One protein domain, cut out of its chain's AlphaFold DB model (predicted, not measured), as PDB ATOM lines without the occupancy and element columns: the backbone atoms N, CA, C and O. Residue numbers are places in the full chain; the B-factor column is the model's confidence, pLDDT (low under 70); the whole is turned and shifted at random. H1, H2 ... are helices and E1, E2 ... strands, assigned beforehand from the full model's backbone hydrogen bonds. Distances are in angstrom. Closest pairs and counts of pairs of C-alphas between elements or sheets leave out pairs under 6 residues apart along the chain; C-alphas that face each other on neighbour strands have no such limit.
ATOM      1  N   LEU A  88     169.757 160.630 159.388       75.62
ATOM      2  CA  LEU A  88     170.797 161.161 160.271       75.62
ATOM      3  C   LEU A  88     170.524 160.779 161.737       75.62
ATOM      4  O   LEU A  88     169.558 161.286 162.318       75.62
ATOM      5  N   PRO A  89     171.340 159.908 162.360       76.31
ATOM      6  CA  PRO A  89     171.248 159.635 163.788       76.31
ATOM      7  C   PRO A  89     171.818 160.813 164.593       76.31
ATOM      8  O   PRO A  89     172.994 161.144 164.473       76.31
ATOM      9  N   LEU A  90     170.994 161.436 165.436       75.38
ATOM     10  CA  LEU A  90     171.395 162.545 166.305       75.38
ATOM     11  C   LEU A  90     170.674 162.431 167.648       75.38
ATOM     12  O   LEU A  90     169.446 162.460 167.696       75.38
ATOM     13  N   GLN A  91     171.426 162.324 168.746       73.44
ATOM     14  CA  GLN A  91     170.885 162.343 170.112       73.44
ATOM     15  C   GLN A  91     169.749 161.316 170.353       73.44
ATOM     16  O   GLN A  91     168.752 161.596 171.016       73.44
ATOM     17  N   GLY A  92     169.863 160.123 169.757       76.94
ATOM     18  CA  GLY A  92     168.846 159.064 169.832       76.94
ATOM     19  C   GLY A  92     167.620 159.257 168.925       76.94
ATOM     20  O   GLY A  92     166.697 158.451 168.984       76.94
ATOM     21  N   HIS A  93     167.587 160.295 168.087       86.50
ATOM     22  CA  HIS A  93     166.610 160.462 167.004       86.50
ATOM     23  C   HIS A  93     167.191 159.981 165.678       86.50
ATOM     24  O   HIS A  93     168.397 160.069 165.453       86.50
ATOM     25  N   THR A  94     166.317 159.562 164.765       88.88
ATOM     26  CA  THR A  94     166.665 159.242 163.377       88.88
ATOM     27  C   THR A  94     165.972 160.251 162.468       88.88
ATOM     28  O   THR A  94     164.756 160.205 162.283       88.88
ATOM     29  N   PHE A  95     166.728 161.215 161.946       90.44
ATOM     30  CA  PHE A  95     166.191 162.334 161.175       90.44
ATOM     31  C   PHE A  95     166.168 162.067 159.678       90.44
ATOM     32  O   PHE A  95     167.202 161.827 159.064       90.44
ATOM     33  N   GLN A  96     164.991 162.213 159.087       91.44
ATOM     34  CA  GLN A  96     164.767 162.225 157.654       91.44
ATOM     35  C   GLN A  96     164.869 163.663 157.121       91.44
ATOM     36  O   GLN A  96     164.147 164.538 157.604       91.44
ATOM     37  N   ARG A  97     165.714 163.940 156.115       90.56
ATOM     38  CA  ARG A  97     165.659 165.242 155.410       90.56
ATOM     39  C   ARG A  97     164.353 165.319 154.613       90.56
ATOM     40  O   ARG A  97     163.919 164.323 154.055       90.56
ATOM     41  N   ILE A  98     163.683 166.462 154.587       90.62
ATOM     42  CA  ILE A  98     162.432 166.691 153.850       90.62
ATOM     43  C   ILE A  98     162.307 168.172 153.471       90.62
ATOM     44  O   ILE A  98     163.062 169.021 153.944       90.62
ATOM     45  N   THR A  99     161.316 168.494 152.646       91.50
ATOM     46  CA  THR A  99     160.893 169.868 152.360       91.50
ATOM     47  C   THR A  99     159.415 170.034 152.712       91.50
ATOM     48  O   THR A  99     158.574 169.228 152.316       91.50
ATOM     49  N   MET A 100     159.084 171.068 153.489       88.50
ATOM     50  CA  MET A 100     157.739 171.256 154.045       88.50
ATOM     51  C   MET A 100     156.970 172.359 153.315       88.50
ATOM     52  O   MET A 100     157.311 173.536 153.411       88.50
ATOM     53  N   ARG A 101     155.894 171.977 152.614       93.38
ATOM     54  CA  ARG A 101     154.918 172.918 152.022       93.38
ATOM     55  C   ARG A 101     153.693 173.174 152.905       93.38
ATOM     56  O   ARG A 101     152.949 174.110 152.648       93.38
ATOM     57  N   VAL A 102     153.484 172.354 153.934       89.31
ATOM     58  CA  VAL A 102     152.413 172.520 154.930       89.31
ATOM     59  C   VAL A 102     152.956 173.191 156.189       89.31
ATOM     60  O   VAL A 102     154.155 173.100 156.460       89.31
ATOM     61  N   SER A 103     152.081 173.836 156.963       92.19
ATOM     62  CA  SER A 103     152.448 174.574 158.175       92.19
ATOM     63  C   SER A 103     153.286 173.732 159.145       92.19
ATOM     64  O   SER A 103     152.899 172.646 159.583       92.19
ATOM     65  N   ALA A 104     154.471 174.242 159.475       92.56
ATOM     66  CA  ALA A 104     155.416 173.593 160.373       92.56
ATOM     67  C   ALA A 104     156.321 174.624 161.059       92.56
ATOM     68  O   ALA A 104     156.670 175.639 160.463       92.56
ATOM     69  N   SER A 105     156.730 174.354 162.294       93.69
ATOM     70  CA  SER A 105     157.680 175.170 163.056       93.69
ATOM     71  C   SER A 105     158.927 174.356 163.395       93.69
ATOM     72  O   SER A 105     158.827 173.155 163.631       93.69
ATOM     73  N   CYS A 106     160.087 175.007 163.439       93.31
ATOM     74  CA  CYS A 106     161.327 174.421 163.942       93.31
ATOM     75  C   CYS A 106     161.287 174.331 165.475       93.31
ATOM     76  O   CYS A 106     161.054 175.340 166.137       93.31
ATOM     77  N   ASP A 107     161.569 173.171 166.060       91.62
ATOM     78  CA  ASP A 107     161.514 172.983 167.514       91.62
ATOM     79  C   ASP A 107     162.645 173.711 168.279       91.62
ATOM     80  O   ASP A 107     162.450 174.044 169.451       91.62
ATOM     81  N   ILE A 108     163.769 174.043 167.614       89.88
ATOM     82  CA  ILE A 108     164.865 174.862 168.186       89.88
ATOM     83  C   ILE A 108     164.470 176.344 168.249       89.88
ATOM     84  O   ILE A 108     164.279 176.899 169.325       89.88
ATOM     85  N   CYS A 109     164.343 177.003 167.093       90.56
ATOM     86  CA  CYS A 109     164.173 178.459 167.015       90.56
ATOM     87  C   CYS A 109     162.709 178.928 167.005       90.56
ATOM     88  O   CYS A 109     162.454 180.130 166.938       90.56
ATOM     89  N   ARG A 110     161.745 177.996 167.013       92.31
ATOM     90  CA  ARG A 110     160.285 178.222 166.940       92.31
ATOM     91  C   ARG A 110     159.786 178.995 165.711       92.31
ATOM     92  O   ARG A 110     158.588 179.226 165.587       92.31
ATOM     93  N   GLN A 111     160.670 179.311 164.763       92.38
ATOM     94  CA  GLN A 111     160.329 179.935 163.485       92.38
ATOM     95  C   GLN A 111     159.641 178.949 162.527       92.38
ATOM     96  O   GLN A 111     159.886 177.739 162.617       92.38
ATOM     97  N   PRO A 112     158.801 179.436 161.592       91.50
ATOM     98  CA  PRO A 112     158.203 178.599 160.559       91.50
ATOM     99  C   PRO A 112     159.279 177.965 159.669       91.50
ATOM    100  O   PRO A 112     160.128 178.657 159.119       91.50
ATOM    101  N   CYS A 113     159.207 176.645 159.495       92.00
ATOM    102  CA  CYS A 113     160.140 175.857 158.686       92.00
ATOM    103  C   CYS A 113     159.502 175.353 157.378       92.00
ATOM    104  O   CYS A 113     159.803 174.264 156.896       92.00
ATOM    105  N   TRP A 114     158.581 176.132 156.806       92.81
ATOM    106  CA  TRP A 114     157.791 175.757 155.634       92.81
ATOM    107  C   TRP A 114     157.678 176.911 154.640       92.81
ATOM    108  O   TRP A 114     157.711 178.077 155.026       92.81
ATOM    109  N   HIS A 115     157.521 176.584 153.358       90.94
ATOM    110  CA  HIS A 115     157.223 177.557 152.306       90.94
ATOM    111  C   HIS A 115     156.606 176.840 151.095       90.94
ATOM    112  O   HIS A 115     156.981 175.714 150.780       90.94
ATOM    113  N   LEU A 116     155.661 177.468 150.391       91.88
ATOM    114  CA  LEU A 116     154.926 176.808 149.298       91.88
ATOM    115  C   LEU A 116     155.792 176.592 148.044       91.88
ATOM    116  O   LEU A 116     155.869 175.478 147.519       91.88
ATOM    117  N   ILE A 117     156.455 177.659 147.582       87.62
ATOM    118  CA  ILE A 117     157.235 177.668 146.330       87.62
ATOM    119  C   ILE A 117     158.618 177.029 146.541       87.62
ATOM    120  O   ILE A 117     158.877 175.956 146.002       87.62
ATOM    121  N   SER A 118     159.466 177.649 147.375       83.88
ATOM    122  CA  SER A 118     160.790 177.136 147.762       83.88
ATOM    123  C   SER A 118     160.820 176.711 149.245       83.88
ATOM    124  O   SER A 118     161.279 177.481 150.090       83.88
ATOM    125  N   PRO A 119     160.255 175.540 149.608       82.50
ATOM    126  CA  PRO A 119     160.308 175.018 150.975       82.50
ATOM    127  C   PRO A 119     161.758 174.838 151.456       82.50
ATOM    128  O   PRO A 119     162.542 174.191 150.755       82.50
ATOM    129  N   PRO A 120     162.128 175.342 152.650       83.88
ATOM    130  CA  PRO A 120     163.475 175.165 153.178       83.88
ATOM    131  C   PRO A 120     163.766 173.680 153.480       83.88
ATOM    132  O   PRO A 120     162.836 172.905 153.736       83.88
ATOM    133  N   PRO A 121     165.047 173.265 153.485       87.88
ATOM    134  CA  PRO A 121     165.435 171.924 153.902       87.88
ATOM    135  C   PRO A 121     165.247 171.753 155.417       87.88
ATOM    136  O   PRO A 121     165.873 172.434 156.236       87.88
ATOM    137  N   VAL A 122     164.395 170.801 155.781       92.44
ATOM    138  CA  VAL A 122     164.035 170.443 157.158       92.44
ATOM    139  C   VAL A 122     164.514 169.023 157.450       92.44
ATOM    140  O   VAL A 122     164.605 168.188 156.555       92.44
ATOM    141  N   LEU A 123     164.819 168.741 158.708       92.25
ATOM    142  CA  LEU A 123     165.042 167.411 159.256       92.25
ATOM    143  C   LEU A 123     163.843 167.060 160.140       92.25
ATOM    144  O   LEU A 123     163.537 167.800 161.073       92.25
ATOM    145  N   GLN A 124     163.161 165.953 159.851       92.25
ATOM    146  CA  GLN A 124     162.026 165.445 160.626       92.25
ATOM    147  C   GLN A 124     162.365 164.072 161.206       92.25
ATOM    148  O   GLN A 124     162.758 163.168 160.475       92.25
ATOM    149  N   CYS A 125     162.232 163.894 162.520       90.94
ATOM    150  CA  CYS A 125     162.504 162.602 163.150       90.94
ATOM    151  C   CYS A 125     161.423 161.578 162.779       90.94
ATOM    152  O   CYS A 125     160.241 161.807 163.041       90.94
ATOM    153  N   THR A 126     161.827 160.428 162.235       89.56
ATOM    154  CA  THR A 126     160.928 159.356 161.766       89.56
ATOM    155  C   THR A 126     160.067 158.748 162.877       89.56
ATOM    156  O   THR A 126     158.993 158.218 162.599       89.56
ATOM    157  N   HIS A 127     160.515 158.834 164.134       87.06
ATOM    158  CA  HIS A 127     159.828 158.254 165.292       87.06
ATOM    159  C   HIS A 127     158.911 159.241 166.023       87.06
ATOM    160  O   HIS A 127     157.835 158.859 166.480       87.06
ATOM    161  N   CYS A 128     159.322 160.506 166.174       88.75
ATOM    162  CA  CYS A 128     158.588 161.480 166.993       88.75
ATOM    163  C   CYS A 128     157.973 162.657 166.226       88.75
ATOM    164  O   CYS A 128     157.171 163.377 166.819       88.75
ATOM    165  N   GLN A 129     158.294 162.817 164.937       91.56
ATOM    166  CA  GLN A 129     157.857 163.910 164.058       91.56
ATOM    167  C   GLN A 129     158.312 165.325 164.477       91.56
ATOM    168  O   GLN A 129     157.779 166.310 163.966       91.56
ATOM    169  N   LEU A 130     159.312 165.424 165.364       91.69
ATOM    170  CA  LEU A 130     160.039 166.655 165.718       91.69
ATOM    171  C   LEU A 130     160.786 167.202 164.491       91.69
ATOM    172  O   LEU A 130     161.368 166.413 163.741       91.69
ATOM    173  N   LYS A 131     160.755 168.524 164.274       92.50
ATOM    174  CA  LYS A 131     161.186 169.191 163.030       92.50
ATOM    175  C   LYS A 131     162.229 170.270 163.294       92.50
ATOM    176  O   LYS A 131     162.048 171.133 164.145       92.50
ATOM    177  N   LEU A 132     163.300 170.274 162.508       92.69
ATOM    178  CA  LEU A 132     164.432 171.193 162.660       92.69
ATOM    179  C   LEU A 132     164.862 171.726 161.297       92.69
ATOM    180  O   LEU A 132     164.831 170.989 160.317       92.69
ATOM    181  N   HIS A 133     165.325 172.972 161.204       92.50
ATOM    182  CA  HIS A 133     166.063 173.388 160.007       92.50
ATOM    183  C   HIS A 133     167.352 172.576 159.881       92.50
ATOM    184  O   HIS A 133     168.049 172.372 160.877       92.50
ATOM    185  N   ALA A 134     167.704 172.172 158.659       88.69
ATOM    186  CA  ALA A 134     168.966 171.481 158.406       88.69
ATOM    187  C   ALA A 134     170.188 172.289 158.888       88.69
ATOM    188  O   ALA A 134     171.124 171.722 159.450       88.69
ATOM    189  N   SER A 135     170.118 173.620 158.778       87.50
ATOM    190  CA  SER A 135     171.159 174.553 159.213       87.50
ATOM    191  C   SER A 135     171.509 174.470 160.704       87.50
ATOM    192  O   SER A 135     172.666 174.684 161.047       87.50
ATOM    193  N   HIS A 136     170.570 174.127 161.597       88.81
ATOM    194  CA  HIS A 136     170.891 173.965 163.024       88.81
ATOM    195  C   HIS A 136     171.772 172.738 163.278       88.81
ATOM    196  O   HIS A 136     172.649 172.786 164.132       88.81
ATOM    197  N   VAL A 137     171.566 171.653 162.526       84.62
ATOM    198  CA  VAL A 137     172.380 170.433 162.644       84.62
ATOM    199  C   VAL A 137     173.725 170.611 161.940       84.62
ATOM    200  O   VAL A 137     174.756 170.245 162.493       84.62
ATOM    201  N   GLU A 138     173.734 171.251 160.769       82.94
ATOM    202  CA  GLU A 138     174.958 171.585 160.024       82.94
ATOM    203  C   GLU A 138     175.882 172.534 160.821       82.94
ATOM    204  O   GLU A 138     177.101 172.407 160.739       82.94
ATOM    205  N   ARG A 139     175.322 173.427 161.655       83.69
ATOM    206  CA  ARG A 139     176.067 174.315 162.573       83.69
ATOM    207  C   ARG A 139     176.322 173.731 163.971       83.69
ATOM    208  O   ARG A 139     176.918 174.412 164.796       83.69
ATOM    209  N   GLN A 140     175.870 172.505 164.251       74.69
ATOM    210  CA  GLN A 140     175.924 171.855 165.576       74.69
ATOM    211  C   GLN A 140     175.182 172.613 166.708       74.69
ATOM    212  O   GLN A 140     175.354 172.324 167.889       74.69
ATOM    213  N   GLU A 141     174.276 173.533 166.363       77.12
ATOM    214  CA  GLU A 141     173.462 174.358 167.275       77.12
ATOM    215  C   GLU A 141     172.174 173.627 167.727       77.12
ATOM    216  O   GLU A 141     171.092 174.211 167.815       77.12
ATOM    217  N   CYS A 142     172.257 172.313 167.957       77.38
ATOM    218  CA  CYS A 142     171.100 171.425 168.100       77.38
ATOM    219  C   CYS A 142     171.123 170.603 169.402       77.38
ATOM    220  O   CYS A 142     171.300 169.383 169.391       77.38
ATOM    221  N   THR A 143     170.883 171.263 170.537       80.38
ATOM    222  CA  THR A 143     170.691 170.590 171.832       80.38
ATOM    223  C   THR A 143     169.293 169.977 171.913       80.38
ATOM    224  O   THR A 143     168.299 170.683 172.076       80.38
ATOM    225  N   LEU A 144     169.208 168.650 171.815       82.19
ATOM    226  CA  LEU A 144     167.957 167.891 171.886       82.19
ATOM    227  C   LEU A 144     167.907 167.003 173.136       82.19
ATOM    228  O   LEU A 144     168.934 166.572 173.661       82.19
ATOM    229  N   GLN A 145     166.691 166.689 173.583       81.06
ATOM    230  CA  GLN A 145     166.442 165.578 174.508       81.06
ATOM    231  C   GLN A 145     166.370 164.257 173.730       81.06
ATOM    232  O   GLN A 145     166.049 164.262 172.540       81.06
ATOM    233  N   ALA A 146     166.650 163.130 174.389       80.94
ATOM    234  CA  ALA A 146     166.607 161.808 173.760       80.94
ATOM    235  C   ALA A 146     165.202 161.451 173.227       80.94
ATOM    236  O   ALA A 146     164.183 161.887 173.768       80.94
ATOM    237  N   CYS A 147     165.130 160.651 172.160       84.31
ATOM    238  CA  CYS A 147     163.855 160.310 171.526       84.31
ATOM    239  C   CYS A 147     163.071 159.241 172.308       84.31
ATOM    240  O   CYS A 147     163.238 158.042 172.085       84.31
ATOM    241  N   GLU A 148     162.149 159.667 173.173       79.25
ATOM    242  CA  GLU A 148     161.260 158.761 173.918       79.25
ATOM    243  C   GLU A 148     160.479 157.808 172.994       79.25
ATOM    244  O   GLU A 148     160.476 156.592 173.184       79.25
ATOM    245  N   LYS A 149     159.875 158.348 171.926       80.19
ATOM    246  CA  LYS A 149     159.069 157.565 170.975       80.19
ATOM    247  C   LYS A 149     159.892 156.549 170.179       80.19
ATOM    248  O   LYS A 149     159.336 155.529 169.782       80.19
ATOM    249  N   ALA A 150     161.192 156.779 169.969       76.31
ATOM    250  CA  ALA A 150     162.047 155.787 169.319       76.31
ATOM    251  C   ALA A 150     162.147 154.513 170.169       76.31
ATOM    252  O   ALA A 150     161.976 153.423 169.633       76.31
ATOM    253  N   MET A 151     162.315 154.635 171.494       73.88
ATOM    254  CA  MET A 151     162.384 153.482 172.406       73.88
ATOM    255  C   MET A 151     161.129 152.604 172.324       73.88
ATOM    256  O   MET A 151     161.234 151.387 172.185       73.88
ATOM    257  N   VAL A 152     159.946 153.226 172.341       75.38
ATOM    258  CA  VAL A 152     158.660 152.524 172.209       75.38
ATOM    259  C   VAL A 152     158.550 151.832 170.846       75.38
ATOM    260  O   VAL A 152     158.174 150.665 170.777       75.38
ATOM    261  N   VAL A 153     158.927 152.518 169.761       75.06
ATOM    262  CA  VAL A 153     158.907 151.939 168.408       75.06
ATOM    263  C   VAL A 153     159.876 150.762 168.278       75.06
ATOM    264  O   VAL A 153     159.497 149.767 167.672       75.06
ATOM    265  N   TYR A 154     161.080 150.821 168.853       71.50
ATOM    266  CA  TYR A 154     162.008 149.683 168.842       71.50
ATOM    267  C   TYR A 154     161.433 148.473 169.591       71.50
ATOM    268  O   TYR A 154     161.409 147.383 169.032       71.50
ATOM    269  N   PHE A 155     160.872 148.669 170.788       73.94
ATOM    270  CA  PHE A 155     160.247 147.598 171.574       73.94
ATOM    271  C   PHE A 155     159.086 146.895 170.847       73.94
ATOM    272  O   PHE A 155     158.939 145.679 170.959       73.94
ATOM    273  N   PHE A 156     158.268 147.637 170.090       74.94
ATOM    274  CA  PHE A 156     157.198 147.059 169.263       74.94
ATOM    275  C   PHE A 156     157.683 146.455 167.935       74.94
ATOM    276  O   PHE A 156     156.909 145.755 167.286       74.94
ATOM    277  N   ARG A 157     158.922 146.734 167.512       75.88
ATOM    278  CA  ARG A 157     159.516 146.211 166.269       75.88
ATOM    279  C   ARG A 157     160.421 144.998 166.474       75.88
ATOM    280  O   ARG A 157     160.824 144.426 165.470       75.88
ATOM    281  N   CYS A 158     160.727 144.613 167.715       80.75
ATOM    282  CA  CYS A 158     161.399 143.346 167.993       80.75
ATOM    283  C   CYS A 158     160.555 142.180 167.460       80.75
ATOM    284  O   CYS A 158     159.366 142.074 167.767       80.75
ATOM    285  N   GLU A 159     161.176 141.298 166.682       73.94
ATOM    286  CA  GLU A 159     160.489 140.200 165.986       73.94
ATOM    287  C   GLU A 159     160.254 138.992 166.910       73.94
ATOM    288  O   GLU A 159     159.474 138.094 166.594       73.94
ATOM    289  N   SER A 160     160.896 138.981 168.084       86.06
ATOM    290  CA  SER A 160     160.791 137.911 169.078       86.06
ATOM    291  C   SER A 160     160.697 138.429 170.517       86.06
ATOM    292  O   SER A 160     161.209 139.494 170.874       86.06
ATOM    293  N   GLU A 161     160.062 137.637 171.384       85.94
ATOM    294  CA  GLU A 161     159.940 137.947 172.814       85.94
ATOM    295  C   GLU A 161     161.296 137.912 173.544       85.94
ATOM    296  O   GLU A 161     161.529 138.705 174.456       85.94
ATOM    297  N   SER A 162     162.226 137.062 173.098       86.25
ATOM    298  CA  SER A 162     163.595 136.981 173.621       86.25
ATOM    299  C   SER A 162     164.414 138.239 173.322       86.25
ATOM    300  O   SER A 162     165.072 138.763 174.223       86.25
ATOM    301  N   GLU A 163     164.341 138.769 172.098       83.50
ATOM    302  CA  GLU A 163     164.980 140.036 171.714       83.50
ATOM    303  C   GLU A 163     164.432 141.200 172.550       83.50
ATOM    304  O   GLU A 163     165.192 141.957 173.163       83.50
ATOM    305  N   LYS A 164     163.102 141.287 172.658       86.94
ATOM    306  CA  LYS A 164     162.404 142.265 173.497       86.94
ATOM    307  C   LYS A 164     162.847 142.185 174.962       86.94
ATOM    308  O   LYS A 164     163.148 143.216 175.566       86.94
ATOM    309  N   GLN A 165     162.952 140.983 175.530       86.81
ATOM    310  CA  GLN A 165     163.429 140.796 176.901       86.81
ATOM    311  C   GLN A 165     164.900 141.209 177.053       86.81
ATOM    312  O   GLN A 165     165.263 141.854 178.039       86.81
ATOM    313  N   GLN A 166     165.753 140.913 176.068       85.62
ATOM    314  CA  GLN A 166     167.150 141.342 176.084       85.62
ATOM    315  C   GLN A 166     167.284 142.871 175.992       85.62
ATOM    316  O   GLN A 166     168.121 143.450 176.689       85.62
ATOM    317  N   TRP A 167     166.441 143.539 175.199       84.19
ATOM    318  CA  TRP A 167     166.371 145.000 175.140       84.19
ATOM    319  C   TRP A 167     165.935 145.604 176.482       84.19
ATOM    320  O   TRP A 167     166.606 146.507 176.984       84.19
ATOM    321  N   VAL A 168     164.893 145.059 177.126       87.00
ATOM    322  CA  VAL A 168     164.455 145.487 178.470       87.00
ATOM    323  C   VAL A 168     165.574 145.312 179.503       87.00
ATOM    324  O   VAL A 168     165.847 146.235 180.270       87.00
ATOM    325  N   CYS A 169     166.286 144.181 179.498       86.12
ATOM    326  CA  CYS A 169     167.432 143.961 180.384       86.12
ATOM    327  C   CYS A 169     168.549 145.000 180.171       86.12
ATOM    328  O   CYS A 169     169.074 145.541 181.149       86.12
ATOM    329  N   ARG A 170     168.885 145.328 178.914       84.06
ATOM    330  CA  ARG A 170     169.879 146.367 178.581       84.06
ATOM    331  C   ARG A 170     169.413 147.762 179.011       84.06
ATOM    332  O   ARG A 170     170.211 148.512 179.569       84.06
ATOM    333  N   LEU A 171     168.134 148.094 178.824       84.69
ATOM    334  CA  LEU A 171     167.545 149.361 179.268       84.69
ATOM    335  C   LEU A 171     167.603 149.506 180.797       84.69
ATOM    336  O   LEU A 171     168.045 150.536 181.306       84.69
ATOM    337  N   LEU A 172     167.221 148.465 181.540       87.12
ATOM    338  CA  LEU A 172     167.289 148.455 183.005       87.12
ATOM    339  C   LEU A 172     168.731 148.576 183.519       87.12
ATOM    340  O   LEU A 172     168.961 149.255 184.521       87.12
ATOM    341  N   ALA A 173     169.706 147.965 182.839       85.25
ATOM    342  CA  ALA A 173     171.121 148.165 183.141       85.25
ATOM    343  C   ALA A 173     171.547 149.622 182.887       85.25
ATOM    344  O   ALA A 173     172.096 150.259 183.785       85.25
ATOM    345  N   ALA A 174     171.225 150.187 181.720       81.06
ATOM    346  CA  ALA A 174     171.547 151.573 181.378       81.06
ATOM    347  C   ALA A 174     170.958 152.581 182.384       81.06
ATOM    348  O   ALA A 174     171.663 153.492 182.811       81.06
ATOM    349  N   ILE A 175     169.715 152.382 182.839       84.62
ATOM    350  CA  ILE A 175     169.079 153.218 183.874       84.62
ATOM    351  C   ILE A 175     169.820 153.108 185.217       84.62
ATOM    352  O   ILE A 175     170.048 154.124 185.875       84.62
ATOM    353  N   LYS A 176     170.231 151.898 185.628       82.62
ATOM    354  CA  LYS A 176     171.021 151.693 186.856       82.62
ATOM    355  C   LYS A 176     172.380 152.396 186.781       82.62
ATOM    356  O   LYS A 176     172.756 153.066 187.738       82.62
ATOM    357  N   HIS A 177     173.081 152.296 185.650       74.25
ATOM    358  CA  HIS A 177     174.363 152.975 185.443       74.25
ATOM    359  C   HIS A 177     174.206 154.502 185.380       74.25
ATOM    360  O   HIS A 177     174.905 155.211 186.099       74.25
ATOM    361  N   ALA A 178     173.225 155.025 184.638       72.75
ATOM    362  CA  ALA A 178     172.946 156.464 184.569       72.75
ATOM    363  C   ALA A 178     172.626 157.087 185.942       72.75
ATOM    364  O   ALA A 178     172.927 158.254 186.178       72.75
TER     365      ALA A 178
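AT A GLANCE: This is residues 88 to 178 of the 209 residues of the protein "Phorbol esters/diacylglycerol binding domain protein" of Fasciola hepatica (UniProt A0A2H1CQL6). A small curled sheet of four short strands, with the short helix H1 beside it and a long loop, residues 100 to 120, at one end, makes a head; from its other end H2 leads away as an arm, and H3 folds back along H2 at a shallow tilt. Residues 172 to 178 of H3 stick out free. The printed part has 91 residues, with four named strands and then three named helices in the order E1 E2 E3 E4 H1 H2 H3; the sheet's order is E1 - E2 - E3 - E4, all antiparallel, and the class is mixed, helices and strands. It is loose, with a radius of gyration of the C-alphas of 16.1 A, and elongated, spanning 49 by 27 by 17 A.

IN THESE COORDINATES: Find C-alpha 88 at (170.797, 161.161, 160.271), where E1 begins and runs to residue 90. E2 follows as residues 93 to 99, 18.3 A long. Pass the loop to C-alpha 121 at (165.435, 171.924, 153.902), where E3 starts; it runs to residue 125, 13.5 A. E4 is residues 131 to 133, H1 residues 134 to 138, 6.2 A, and H2 residues 148 to 157, 14.8 A. H3, residues 161 to 178, runs 25.5 A to C-alpha 178 at (172.946, 156.464, 184.569).

HOW THE PARTS SIT: Start with the sheet, a meander, each strand the antiparallel neighbour of the one before; it is only just strongly twisted, its C-alphas lying up to 4.3 A off the best plane. In the hairpin E1 and E2, look at N 88 and O 95, 2.8 A apart. E2 is staggered: it pairs with E1 over residues 93 to 95 and with E3 over 95 to 99, where N 98 and O 122 are 2.8 A apart. In the hairpin E3 and E4, N 123 and O 132 are 2.8 A apart. H1 is on the sheet at a height of 5.9 A, over none of the strands. H2 only grazes the sheet with residues 148 to 151; its closest C-alphas to E2 are those of Ala 150 and His 93, 6.9 A. H2 and H3 are close but not clearly touching, Phe 155 and Lys 164 having the closest C-alphas, 6.1 A, with a shallow tilt of 26 degrees, opposite ways. H3 is not on the sheet. Every O i to N i+4 pair is within hydrogen-bond range in H1 and H3, and 5 of 6 in H2.

THE WHOLE: The C-alphas of Ile 117 and Lys 176, the two farthest apart, are 50.1 A from each other. The printed part has no cut; the link from E2 to E3, 21 residues, is long. The mean pLDDT of the printed part is 85.1, and no printed residue is under 70.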